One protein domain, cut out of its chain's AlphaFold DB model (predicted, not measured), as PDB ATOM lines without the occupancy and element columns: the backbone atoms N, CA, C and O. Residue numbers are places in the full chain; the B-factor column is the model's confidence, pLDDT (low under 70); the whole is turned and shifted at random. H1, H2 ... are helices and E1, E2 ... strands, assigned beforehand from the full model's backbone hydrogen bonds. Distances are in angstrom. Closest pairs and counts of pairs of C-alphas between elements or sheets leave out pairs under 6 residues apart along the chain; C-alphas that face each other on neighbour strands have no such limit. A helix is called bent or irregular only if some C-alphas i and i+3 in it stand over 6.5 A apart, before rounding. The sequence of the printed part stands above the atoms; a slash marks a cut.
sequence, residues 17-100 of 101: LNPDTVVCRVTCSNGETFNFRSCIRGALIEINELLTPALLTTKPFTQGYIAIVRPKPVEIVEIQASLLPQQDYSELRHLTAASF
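This is residues 17 to 100 of the 101 residues of an uncharacterized protein of Aphanomyces astaci (UniProt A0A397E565). The model is an open C: two small ribbons of two strands each, E1 with E2 and E3 with E4, make one side, and the chain then swings away through three short helices, H2, H3 and H4, that arc round a largely empty middle without touching one another. A fourth helix, H1, sits in the loop between E3 and E4. The printed part has 84 residues with four named helices and four named strands, in the order E1 E2 E3 H1 E4 H2 H3 H4; both sheets are antiparallel and the class is mixed, helices and strands. It is only just compact, close to loose, with a radius of gyration of the C-alphas of 14.2 A, and spans 41 by 31 by 22 A.

E1, residues 22 to 27, and E2, residues 33 to 37, form a hairpin, antiparallel at 159 degrees between their directions. N 26 and O 34 are within hydrogen-bond range at 2.9 A, as are N 36 and O 24 at 2.8 A. E3, residues 42 to 47, and E4, residues 67 to 70, are antiparallel neighbours at 149 degrees, with N 45 and O 68 at 2.8 A. The closest C-alphas of E1 and E4 are those of Val 23 and Ala 67, 7.7 A apart. H1, residues 53 to 58, is only just apart from E1, the closest C-alphas being 8.0 A apart. H2, residues 73 to 82, is apart from E3 and from H3, residues 86 to 92. H4, residues 97 to 100, is only just apart from H3, closest 8.5 A. In H3 each O i to N i+4 pair is within hydrogen-bond range, in H1 1 of 2 and in H2 4 of 6; H4 is too short for such a pair.

E1 runs 13.8 A from C-alpha 22 at (29.408, 40.209, -14.655), E2 13.1 A, E3 13.6 A and E4 10.1 A. H2 is the longest helix, 15.2 A from C-alpha 73 at (26.660, 19.984, -5.000); it is irregular, with C-alphas 74 and 77 7.2 A apart. H1 spans 9.0 A, H3 10.0 A and H4 5.8 A, ending at C-alpha 100, (36.787, 25.230, -30.993).

The two C-alphas farthest apart are those of Asn 30 and Val 74, 42.4 A. The printed part has no cut. No link is long; the link from H1 to E4 is short, with 8 residues, and the others are tight. The mean pLDDT of the printed part is 91.4, and residues 98 and 100 are under 70.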
ATOM      1  N   LEU A  17      28.866  34.205  -6.721       93.75
ATOM      2  CA  LEU A  17      28.378  34.623  -8.028       93.75
ATOM      3  C   LEU A  17      26.946  34.130  -8.231       93.75
ATOM      4  O   LEU A  17      26.602  33.016  -7.833       93.75
ATOM      5  N   ASN A  18      26.134  34.961  -8.876       94.69
ATOM      6  CA  ASN A  18      24.850  34.588  -9.473       94.69
ATOM      7  C   ASN A  18      25.004  34.502 -11.004       94.69
ATOM      8  O   ASN A  18      25.927  35.131 -11.532       94.69
ATOM      9  N   PRO A  19      24.109  33.805 -11.729       94.75
ATOM     10  CA  PRO A  19      24.223  33.610 -13.182       94.75
ATOM     11  C   PRO A  19      24.453  34.903 -13.980       94.75
ATOM     12  O   PRO A  19      25.273  34.968 -14.892       94.75
ATOM     13  N   ASP A  20      23.787  35.972 -13.578       95.06
ATOM     14  CA  ASP A  20      23.770  37.289 -14.202       95.06
ATOM     15  C   ASP A  20      24.924  38.205 -13.746       95.06
ATOM     16  O   ASP A  20      25.130  39.281 -14.320       95.06
ATOM     17  N   THR A  21      25.743  37.756 -12.787       94.00
ATOM     18  CA  THR A  21      26.916  38.496 -12.298       94.00
ATOM     19  C   THR A  21      27.946  38.656 -13.409       94.00
ATOM     20  O   THR A  21      28.389  37.671 -13.997       94.00
ATOM     21  N   VAL A  22      28.355  39.898 -13.680       93.75
ATOM     22  CA  VAL A  22      29.408  40.209 -14.655       93.75
ATOM     23  C   VAL A  22      30.777  39.950 -14.027       93.75
ATOM     24  O   VAL A  22      31.155  40.618 -13.064       93.75
ATOM     25  N   VAL A  23      31.517  39.000 -14.596       91.38
ATOM     26  CA  VAL A  23      32.837  38.556 -14.124       91.38
ATOM     27  C   VAL A  23      33.957  39.316 -14.830       91.38
ATOM     28  O   VAL A  23      34.930  39.712 -14.198       91.38
ATOM     29  N   CYS A  24      33.807  39.567 -16.131       89.75
ATOM     30  CA  CYS A  24      34.804  40.274 -16.931       89.75
ATOM     31  C   CYS A  24      34.129  41.197 -17.948       89.75
ATOM     32  O   CYS A  24      33.022  40.930 -18.417       89.75
ATOM     33  N   ARG A  25      34.795  42.300 -18.282       92.38
ATOM     34  CA  ARG A  25      34.380  43.227 -19.332       92.38
ATOM     35  C   ARG A  25      35.510  43.337 -20.343       92.38
ATOM     36  O   ARG A  25      36.601  43.770 -19.990       92.38
ATOM     37  N   VAL A  26      35.232  42.961 -21.582       91.31
ATOM     38  CA  VAL A  26      36.199  42.990 -22.679       91.31
ATOM     39  C   VAL A  26      35.855  44.160 -23.578       91.31
ATOM     40  O   VAL A  26      34.713  44.285 -24.006       91.31
ATOM     41  N   THR A  27      36.834  45.021 -23.834       92.94
ATOM     42  CA  THR A  27      36.703  46.119 -24.798       92.94
ATOM     43  C   THR A  27      37.514  45.760 -26.031       92.94
ATOM     44  O   THR A  27      38.706  45.473 -25.930       92.94
ATOM     45  N   CYS A  28      36.853  45.728 -27.178       91.00
ATOM     46  CA  CYS A  28      37.456  45.452 -28.469       91.00
ATOM     47  C   CYS A  28      38.144  46.709 -29.022       91.00
ATOM     48  O   CYS A  28      37.860  47.835 -28.609       91.00
ATOM     49  N   SER A  29      39.046  46.535 -29.989       90.69
ATOM     50  CA  SER A  29      39.770  47.647 -30.628       90.69
ATOM     51  C   SER A  29      38.855  48.620 -31.381       90.69
ATOM     52  O   SER A  29      39.211  49.781 -31.552       90.69
ATOM     53  N   ASN A  30      37.668  48.167 -31.791       92.88
ATOM     54  CA  ASN A  30      36.615  48.991 -32.389       92.88
ATOM     55  C   ASN A  30      35.827  49.830 -31.355       92.88
ATOM     56  O   ASN A  30      34.908  50.548 -31.737       92.88
ATOM     57  N   GLY A  31      36.160  49.739 -30.061       92.56
ATOM     58  CA  GLY A  31      35.485  50.441 -28.966       92.56
ATOM     59  C   GLY A  31      34.259  49.717 -28.400       92.56
ATOM     60  O   GLY A  31      33.723  50.134 -27.370       92.56
ATOM     61  N   GLU A  32      33.821  48.614 -29.011       95.25
ATOM     62  CA  GLU A  32      32.703  47.826 -28.495       95.25
ATOM     63  C   GLU A  32      33.086  47.107 -27.205       95.25
ATOM     64  O   GLU A  32      34.209  46.633 -27.034       95.25
ATOM     65  N   THR A  33      32.134  47.011 -26.282       94.38
ATOM     66  CA  THR A  33      32.370  46.448 -24.956       94.38
ATOM     67  C   THR A  33      31.397  45.315 -24.659       94.38
ATOM     68  O   THR A  33      30.183  45.503 -24.692       94.38
ATOM     69  N   PHE A  34      31.932  44.156 -24.282       93.12
ATOM     70  CA  PHE A  34      31.177  42.944 -23.979       93.12
ATOM     71  C   PHE A  34      31.316  42.569 -22.502       93.12
ATOM     72  O   PHE A  34      32.415  42.553 -21.948       93.12
ATOM     73  N   ASN A  35      30.193  42.248 -21.856       94.25
ATOM     74  CA  ASN A  35      30.169  41.779 -20.470       94.25
ATOM     75  C   ASN A  35      30.060  40.250 -20.442       94.25
ATOM     76  O   ASN A  35      29.047  39.692 -20.861       94.25
ATOM     77  N   PHE A  36      31.069  39.588 -19.886       92.56
ATOM     78  CA  PHE A  36      31.074  38.152 -19.629       92.56
ATOM     79  C   PHE A  36      30.420  37.883 -18.279       92.56
ATOM     80  O   PHE A  36      30.844  38.427 -17.253       92.56
ATOM     81  N   ARG A  37      29.371  37.060 -18.284       94.81
ATOM     82  CA  ARG A  37      28.597  36.705 -17.090       94.81
ATOM     83  C   ARG A  37      28.996  35.329 -16.567       94.81
ATOM     84  O   ARG A  37      29.554  34.527 -17.305       94.81
ATOM     85  N   SER A  38      28.706  35.077 -15.294       93.94
ATOM     86  CA  SER A  38      28.993  33.799 -14.631       93.94
ATOM     87  C   SER A  38      28.224  32.629 -15.252       93.94
ATOM     88  O   SER A  38      28.731  31.514 -15.284       93.94
ATOM     89  N   CYS A  39      26.987  32.865 -15.709       95.50
ATOM     90  CA  CYS A  39      26.012  31.872 -16.195       95.50
ATOM     91  C   CYS A  39      25.573  30.824 -15.160       95.50
ATOM     92  O   CYS A  39      24.518  30.221 -15.309       95.50
ATOM     93  N   ILE A  40      26.332  30.653 -14.080       95.25
ATOM     94  CA  ILE A  40      26.049  29.732 -12.984       95.25
ATOM     95  C   ILE A  40      26.145  30.440 -11.637       95.25
ATOM     96  O   ILE A  40      26.812  31.473 -11.491       95.25
ATOM     97  N   ARG A  41      25.494  29.857 -10.633       94.06
ATOM     98  CA  ARG A  41      25.614  30.271  -9.237       94.06
ATOM     99  C   ARG A  41      26.711  29.465  -8.542       94.06
ATOM    100  O   ARG A  41      26.796  28.252  -8.720       94.06
ATOM    101  N   GLY A  42      27.544  30.114  -7.732       94.50
ATOM    102  CA  GLY A  42      28.579  29.408  -6.976       94.50
ATOM    103  C   GLY A  42      29.630  30.304  -6.336       94.50
ATOM    104  O   GLY A  42      29.651  31.515  -6.534       94.50
ATOM    105  N   ALA A  43      30.523  29.695  -5.559       93.38
ATOM    106  CA  ALA A  43      31.653  30.392  -4.964       93.38
ATOM    107  C   ALA A  43      32.779  30.551  -5.994       93.38
ATOM    108  O   ALA A  43      33.265  29.559  -6.535       93.38
ATOM    109  N   LEU A  44      33.224  31.781  -6.231       92.44
ATOM    110  CA  LEU A  44      34.423  32.068  -7.007       92.44
ATOM    111  C   LEU A  44      35.652  31.502  -6.284       92.44
ATOM    112  O   LEU A  44      35.897  31.821  -5.118       92.44
ATOM    113  N   ILE A  45      36.408  30.662  -6.986       91.69
ATOM    114  CA  ILE A  45      37.642  30.043  -6.492       91.69
ATOM    115  C   ILE A  45      38.857  30.808  -7.002       91.69
ATOM    116  O   ILE A  45      39.750  31.117  -6.218       91.69
ATOM    117  N   GLU A  46      38.865  31.129  -8.294       90.12
ATOM    118  CA  GLU A  46      40.022  31.707  -8.974       90.12
ATOM    119  C   GLU A  46      39.580  32.619 -10.120       90.12
ATOM    120  O   GLU A  46      38.595  32.332 -10.801       90.12
ATOM    121  N   ILE A  47      40.323  33.707 -10.326       90.00
ATOM    122  CA  ILE A  47      40.297  34.530 -11.538       90.00
ATOM    123  C   ILE A  47      41.663  34.365 -12.197       90.00
ATOM    124  O   ILE A  47      42.678  34.388 -11.504       90.00
ATOM    125  N   ASN A  48      41.694  34.230 -13.521       91.44
ATOM    126  CA  ASN A  48      42.949  34.129 -14.253       91.44
ATOM    127  C   ASN A  48      43.684  35.478 -14.275       91.44
ATOM    128  O   ASN A  48      43.388  36.349 -15.093       91.44
ATOM    129  N   GLU A  49      44.663  35.652 -13.387       88.44
ATOM    130  CA  GLU A  49      45.485  36.870 -13.318       88.44
ATOM    131  C   GLU A  49      46.420  37.032 -14.530       88.44
ATOM    132  O   GLU A  49      46.896  38.133 -14.800       88.44
ATOM    133  N   LEU A  50      46.661  35.955 -15.286       88.88
ATOM    134  CA  LEU A  50      47.496  35.952 -16.491       88.88
ATOM    135  C   LEU A  50      46.685  36.177 -17.774       88.88
ATOM    136  O   LEU A  50      47.233  36.095 -18.876       88.88
ATOM    137  N   LEU A  51      45.378  36.430 -17.654       89.12
ATOM    138  CA  LEU A  51      44.502  36.601 -18.801       89.12
ATOM    139  C   LEU A  51      44.917  37.830 -19.615       89.12
ATOM    140  O   LEU A  51      44.898  38.964 -19.138       89.12
ATOM    141  N   THR A  52      45.232  37.603 -20.887       90.31
ATOM    142  CA  THR A  52      45.476  38.664 -21.867       90.31
ATOM    143  C   THR A  52      44.410  38.615 -22.961       90.31
ATOM    144  O   THR A  52      43.849  37.545 -23.218       90.31
ATOM    145  N   PRO A  53      44.147  39.730 -23.669       88.94
ATOM    146  CA  PRO A  53      43.209  39.733 -24.794       88.94
ATOM    147  C   PRO A  53      43.535  38.683 -25.866       88.94
ATOM    148  O   PRO A  53      42.630  38.118 -26.470       88.94
ATOM    149  N   ALA A  54      44.821  38.369 -26.064       89.56
ATOM    150  CA  ALA A  54      45.258  37.349 -27.013       89.56
ATOM    151  C   ALA A  54      44.875  35.923 -26.579       89.56
ATOM    152  O   ALA A  54      44.594  35.079 -27.425       89.56
ATOM    153  N   LEU A  55      44.840  35.625 -25.276       91.12
ATOM    154  CA  LEU A  55      44.464  34.292 -24.789       91.12
ATOM    155  C   LEU A  55      42.971  34.003 -24.981       91.12
ATOM    156  O   LEU A  55      42.613  32.855 -25.239       91.12
ATOM    157  N   LEU A  56      42.124  35.036 -24.926       87.94
ATOM    158  CA  LEU A  56      40.686  34.918 -25.198       87.94
ATOM    159  C   LEU A  56      40.389  34.469 -26.633       87.94
ATOM    160  O   LEU A  56      39.358  33.848 -26.871       87.94
ATOM    161  N   THR A  57      41.271  34.781 -27.585       88.00
ATOM    162  CA  THR A  57      41.088  34.434 -29.000       88.00
ATOM    163  C   THR A  57      41.893  33.211 -29.421       88.00
ATOM    164  O   THR A  57      41.413  32.421 -30.221       88.00
ATOM    165  N   THR A  58      43.106  33.039 -28.888       89.19
ATOM    166  CA  THR A  58      44.012  31.950 -29.300       89.19
ATOM    167  C   THR A  58      43.821  30.659 -28.518       89.19
ATOM    168  O   THR A  58      44.088  29.590 -29.055       89.19
ATOM    169  N   LYS A  59      43.427  30.739 -27.241       90.19
ATOM    170  CA  LYS A  59      43.309  29.581 -26.345       90.19
ATOM    171  C   LYS A  59      42.088  29.677 -25.415       90.19
ATOM    172  O   LYS A  59      42.242  29.488 -24.202       90.19
ATOM    173  N   PRO A  60      40.876  29.931 -25.943       88.44
ATOM    174  CA  PRO A  60      39.686  30.173 -25.124       88.44
ATOM    175  C   PRO A  60      39.320  29.005 -24.194       88.44
ATOM    176  O   PRO A  60      38.828  29.232 -23.094       88.44
ATOM    177  N   PHE A  61      39.604  27.762 -24.597       88.06
ATOM    178  CA  PHE A  61      39.250  26.553 -23.835       88.06
ATOM    179  C   PHE A  61      40.352  26.050 -22.893       88.06
ATOM    180  O   PHE A  61      40.162  25.048 -22.209       88.06
ATOM    181  N   THR A  62      41.516  26.707 -22.867       89.88
ATOM    182  CA  THR A  62      42.653  26.288 -22.033       89.88
ATOM    183  C   THR A  62      43.183  27.455 -21.203       89.88
ATOM    184  O   THR A  62      42.635  27.763 -20.152       89.88
ATOM    185  N   GLN A  63      44.235  28.133 -21.661       91.56
ATOM    186  CA  GLN A  63      44.899  29.213 -20.923       91.56
ATOM    187  C   GLN A  63      44.075  30.509 -20.866       91.56
ATOM    188  O   GLN A  63      44.355  31.365 -20.034       91.56
ATOM    189  N   GLY A  64      43.075  30.659 -21.736       92.25
ATOM    190  CA  GLY A  64      42.175  31.810 -21.805       92.25
ATOM    191  C   GLY A  64      40.946  31.728 -20.901       92.25
ATOM    192  O   GLY A  64      40.018  32.510 -21.096       92.25
ATOM    193  N   TYR A  65      40.904  30.807 -19.930       93.06
ATOM    194  CA  TYR A  65      39.800  30.759 -18.970       93.06
ATOM    195  C   TYR A  65      39.715  32.071 -18.170       93.06
ATOM    196  O   TYR A  65      40.728  32.720 -17.907       93.06
ATOM    197  N   ILE A  66      38.501  32.463 -17.776       92.62
ATOM    198  CA  ILE A  66      38.253  33.726 -17.058       92.62
ATOM    199  C   ILE A  66      38.223  33.497 -15.545       92.62
ATOM    200  O   ILE A  66      38.881  34.212 -14.790       92.62
ATOM    201  N   ALA A  67      37.447  32.510 -15.102       92.56
ATOM    202  CA  ALA A  67      37.259  32.209 -13.692       92.56
ATOM    203  C   ALA A  67      36.952  30.726 -13.468       92.56
ATOM    204  O   ALA A  67      36.356  30.072 -14.324       92.56
ATOM    205  N   ILE A  68      37.309  30.229 -12.285       93.06
ATOM    206  CA  ILE A  68      36.909  28.914 -11.781       93.06
ATOM    207  C   ILE A  68      35.878  29.131 -10.678       93.06
ATOM    208  O   ILE A  68      36.131  29.833  -9.694       93.06
ATOM    209  N   VAL A  69      34.707  28.520 -10.839       93.75
ATOM    210  CA  VAL A  69      33.563  28.677  -9.937       93.75
ATOM    211  C   VAL A  69      33.177  27.314  -9.382       93.75
ATOM    212  O   VAL A  69      33.155  26.322 -10.104       93.75
ATOM    213  N   ARG A  70      32.857  27.268  -8.088       94.62
ATOM    214  CA  ARG A  70      32.396  26.070  -7.386       94.62
ATOM    215  C   ARG A  70      30.915  26.201  -7.015       94.62
ATOM    216  O   ARG A  70      30.606  26.880  -6.027       94.62
ATOM    217  N   PRO A  71      30.004  25.551  -7.759       95.44
ATOM    218  CA  PRO A  71      28.600  25.426  -7.377       95.44
ATOM    219  C   PRO A  71      28.412  24.644  -6.076       95.44
ATOM    220  O   PRO A  71      29.305  23.912  -5.637       95.44
ATOM    221  N   LYS A  72      27.224  24.745  -5.469       94.06
ATOM    222  CA  LYS A  72      26.839  23.793  -4.418       94.06
ATOM    223  C   LYS A  72      26.532  22.441  -5.057       94.06
ATOM    224  O   LYS A  72      25.803  22.427  -6.042       94.06
ATOM    225  N   PRO A  73      26.964  21.313  -4.464       95.31
ATOM    226  CA  PRO A  73      26.660  19.984  -5.000       95.31
ATOM    227  C   PRO A  73      25.169  19.746  -5.270       95.31
ATOM    228  O   PRO A  73      24.819  19.163  -6.289       95.31
ATOM    229  N   VAL A  74      24.295  20.260  -4.398       96.50
ATOM    230  CA  VAL A  74      22.833  20.128  -4.524       96.50
ATOM    231  C   VAL A  74      22.232  20.918  -5.695       96.50
ATOM    232  O   VAL A  74      21.161  20.564  -6.164       96.50
ATOM    233  N   GLU A  75      22.915  21.958  -6.181       93.69
ATOM    234  CA  GLU A  75      22.456  22.817  -7.288       93.69
ATOM    235  C   GLU A  75      23.028  22.356  -8.647       93.69
ATOM    236  O   GLU A  75      22.606  22.851  -9.686       93.69
ATOM    237  N   ILE A  76      23.985  21.411  -8.677       94.88
ATOM    238  CA  ILE A  76      24.703  21.027  -9.911       94.88
ATOM    239  C   ILE A  76      23.749  20.512 -10.991       94.88
ATOM    240  O   ILE A  76      23.885  20.908 -12.143       94.88
ATOM    241  N   VAL A  77      22.790  19.658 -10.626       96.25
ATOM    242  CA  VAL A  77      21.868  19.041 -11.595       96.25
ATOM    243  C   VAL A  77      20.986  20.097 -12.264       96.25
ATOM    244  O   VAL A  77      20.851  20.103 -13.485       96.25
ATOM    245  N   GLU A  78      20.440  21.027 -11.479       95.75
ATOM    246  CA  GLU A  78      19.629  22.140 -11.987       95.75
ATOM    247  C   GLU A  78      20.461  23.080 -12.868       95.75
ATOM    248  O   GLU A  78      20.040  23.444 -13.965       95.75
ATOM    249  N   ILE A  79      21.678  23.414 -12.429       95.56
ATOM    250  CA  ILE A  79      22.605  24.239 -13.207       95.56
ATOM    251  C   ILE A  79      22.904  23.570 -14.549       95.56
ATOM    252  O   ILE A  79      22.755  24.215 -15.580       95.56
ATOM    253  N   GLN A  80      23.273  22.287 -14.566       94.12
ATOM    254  CA  GLN A  80      23.569  21.560 -15.802       94.12
ATOM    255  C   GLN A  80      22.367  21.516 -16.751       94.12
ATOM    256  O   GLN A  80      22.554  21.707 -17.948       94.12
ATOM    257  N   ALA A  81      21.151  21.330 -16.229       94.94
ATOM    258  CA  ALA A  81      19.928  21.333 -17.029       94.94
ATOM    259  C   ALA A  81      19.592  22.713 -17.628       94.94
ATOM    260  O   ALA A  81      18.940  22.786 -18.665       94.94
ATOM    261  N   SER A  82      20.033  23.804 -16.992       93.88
ATOM    262  CA  SER A  82      19.842  25.171 -17.502       93.88
ATOM    263  C   SER A  82      20.833  25.573 -18.603       93.88
ATOM    264  O   SER A  82      20.609  26.565 -19.300       93.88
ATOM    265  N   LEU A  83      21.943  24.841 -18.745       94.50
ATOM    266  CA  LEU A  83      23.003  25.153 -19.700       94.50
ATOM    267  C   LEU A  83      22.714  24.536 -21.066       94.50
ATOM    268  O   LEU A  83      22.162  23.446 -21.181       94.50
ATOM    269  N   LEU A  84      23.152  25.232 -22.113       94.56
ATOM    270  CA  LEU A  84      23.018  24.751 -23.480       94.56
ATOM    271  C   LEU A  84      24.106  23.703 -23.781       94.56
ATOM    272  O   LEU A  84      25.291  23.989 -23.563       94.56
ATOM    273  N   PRO A  85      23.750  22.516 -24.306       93.62
ATOM    274  CA  PRO A  85      24.724  21.553 -24.798       93.62
ATOM    275  C   PRO A  85      25.609  22.139 -25.904       93.62
ATOM    276  O   PRO A  85      25.204  23.007 -26.676       93.62
ATOM    277  N   GLN A  86      26.831  21.615 -26.015       89.69
ATOM    278  CA  GLN A  86      27.819  22.073 -26.996       89.69
ATOM    279  C   GLN A  86      27.304  22.006 -28.443       89.69
ATOM    280  O   GLN A  86      27.594  22.903 -29.238       89.69
ATOM    281  N   GLN A  87      26.568  20.947 -28.790       91.50
ATOM    282  CA  GLN A  87      26.005  20.772 -30.128       91.50
ATOM    283  C   GLN A  87      24.996  21.881 -30.437       91.50
ATOM    284  O   GLN A  87      25.199  22.637 -31.385       91.50
ATOM    285  N   ASP A  88      23.996  22.053 -29.576       94.06
ATOM    286  CA  ASP A  88      22.947  23.064 -29.724       94.06
ATOM    287  C   ASP A  88      23.528  24.485 -29.781       94.06
ATOM    288  O   ASP A  88      23.104  25.309 -30.590       94.06
ATOM    289  N   TYR A  89      24.553  24.780 -28.969       92.88
ATOM    290  CA  TYR A  89      25.255  26.066 -29.031       92.88
ATOM    291  C   TYR A  89      25.959  26.272 -30.376       92.88
ATOM    292  O   TYR A  89      25.926  27.370 -30.938       92.88
ATOM    293  N   SER A  90      26.590  25.221 -30.899       92.12
ATOM    294  CA  SER A  90      27.282  25.278 -32.188       92.12
ATOM    295  C   SER A  90      26.296  25.518 -33.329       92.12
ATOM    296  O   SER A  90      26.557  26.358 -34.187       92.12
ATOM    297  N   GLU A  91      25.141  24.853 -33.307       93.62
ATOM    298  CA  GLU A  91      24.074  25.028 -34.294       93.62
ATOM    299  C   GLU A  91      23.472  26.439 -34.233       93.62
ATOM    300  O   GLU A  91      23.422  27.129 -35.253       93.62
ATOM    301  N   LEU A  92      23.119  26.916 -33.032       94.44
ATOM    302  CA  LEU A  92      22.559  28.253 -32.798       94.44
ATOM    303  C   LEU A  92      23.480  29.377 -33.294       94.44
ATOM    304  O   LEU A  92      23.023  30.439 -33.718       94.44
ATOM    305  N   ARG A  93      24.796  29.174 -33.190       91.81
ATOM    306  CA  ARG A  93      25.816  30.170 -33.547       91.81
ATOM    307  C   ARG A  93      26.468  29.901 -34.902       91.81
ATOM    308  O   ARG A  93      27.379  30.640 -35.269       91.81
ATOM    309  N   HIS A  94      26.001  28.887 -35.635       91.62
ATOM    310  CA  HIS A  94      26.564  28.435 -36.911       91.62
ATOM    311  C   HIS A  94      28.085  28.197 -36.847       91.62
ATOM    312  O   HIS A  94      28.830  28.525 -37.771       91.62
ATOM    313  N   LEU A  95      28.557  27.647 -35.727       86.75
ATOM    314  CA  LEU A  95      29.969  27.375 -35.484       86.75
ATOM    315  C   LEU A  95      30.359  26.025 -36.078       86.75
ATOM    316  O   LEU A  95      29.670  25.021 -35.922       86.75
ATOM    317  N   THR A  96      31.519  25.994 -36.725       83.31
ATOM    318  CA  THR A  96      32.127  24.752 -37.218       83.31
ATOM    319  C   THR A  96      33.138  24.212 -36.210       83.31
ATOM    320  O   THR A  96      33.627  24.959 -35.361       83.31
ATOM    321  N   ALA A  97      33.536  22.942 -36.336       71.25
ATOM    322  CA  ALA A  97      34.538  22.316 -35.463       71.25
ATOM    323  C   ALA A  97      35.890  23.066 -35.422       71.25
ATOM    324  O   ALA A  97      36.624  22.975 -34.442       71.25
ATOM    325  N   ALA A  98      36.219  23.845 -36.460       69.94
ATOM    326  CA  ALA A  98      37.412  24.692 -36.485       69.94
ATOM    327  C   ALA A  98      37.351  25.874 -35.496       69.94
ATOM    328  O   ALA A  98      38.392  26.418 -35.146       69.94
ATOM    329  N   SER A  99      36.154  26.235 -35.027       71.06
ATOM    330  CA  SER A  99      35.907  27.352 -34.100       71.06
ATOM    331  C   SER A  99      36.252  27.017 -32.644       71.06
ATOM    332  O   SER A  99      36.260  27.908 -31.802       71.06
ATOM    333  N   PHE A 100      36.517  25.738 -32.345       67.56
ATOM    334  CA  PHE A 100      36.787  25.230 -30.993       67.56
ATOM    335  C   PHE A 100      38.243  24.772 -30.793       67.56
ATOM    336  O   PHE A 100      38.522  24.000 -29.877       67.56
TER     337      PHE A 100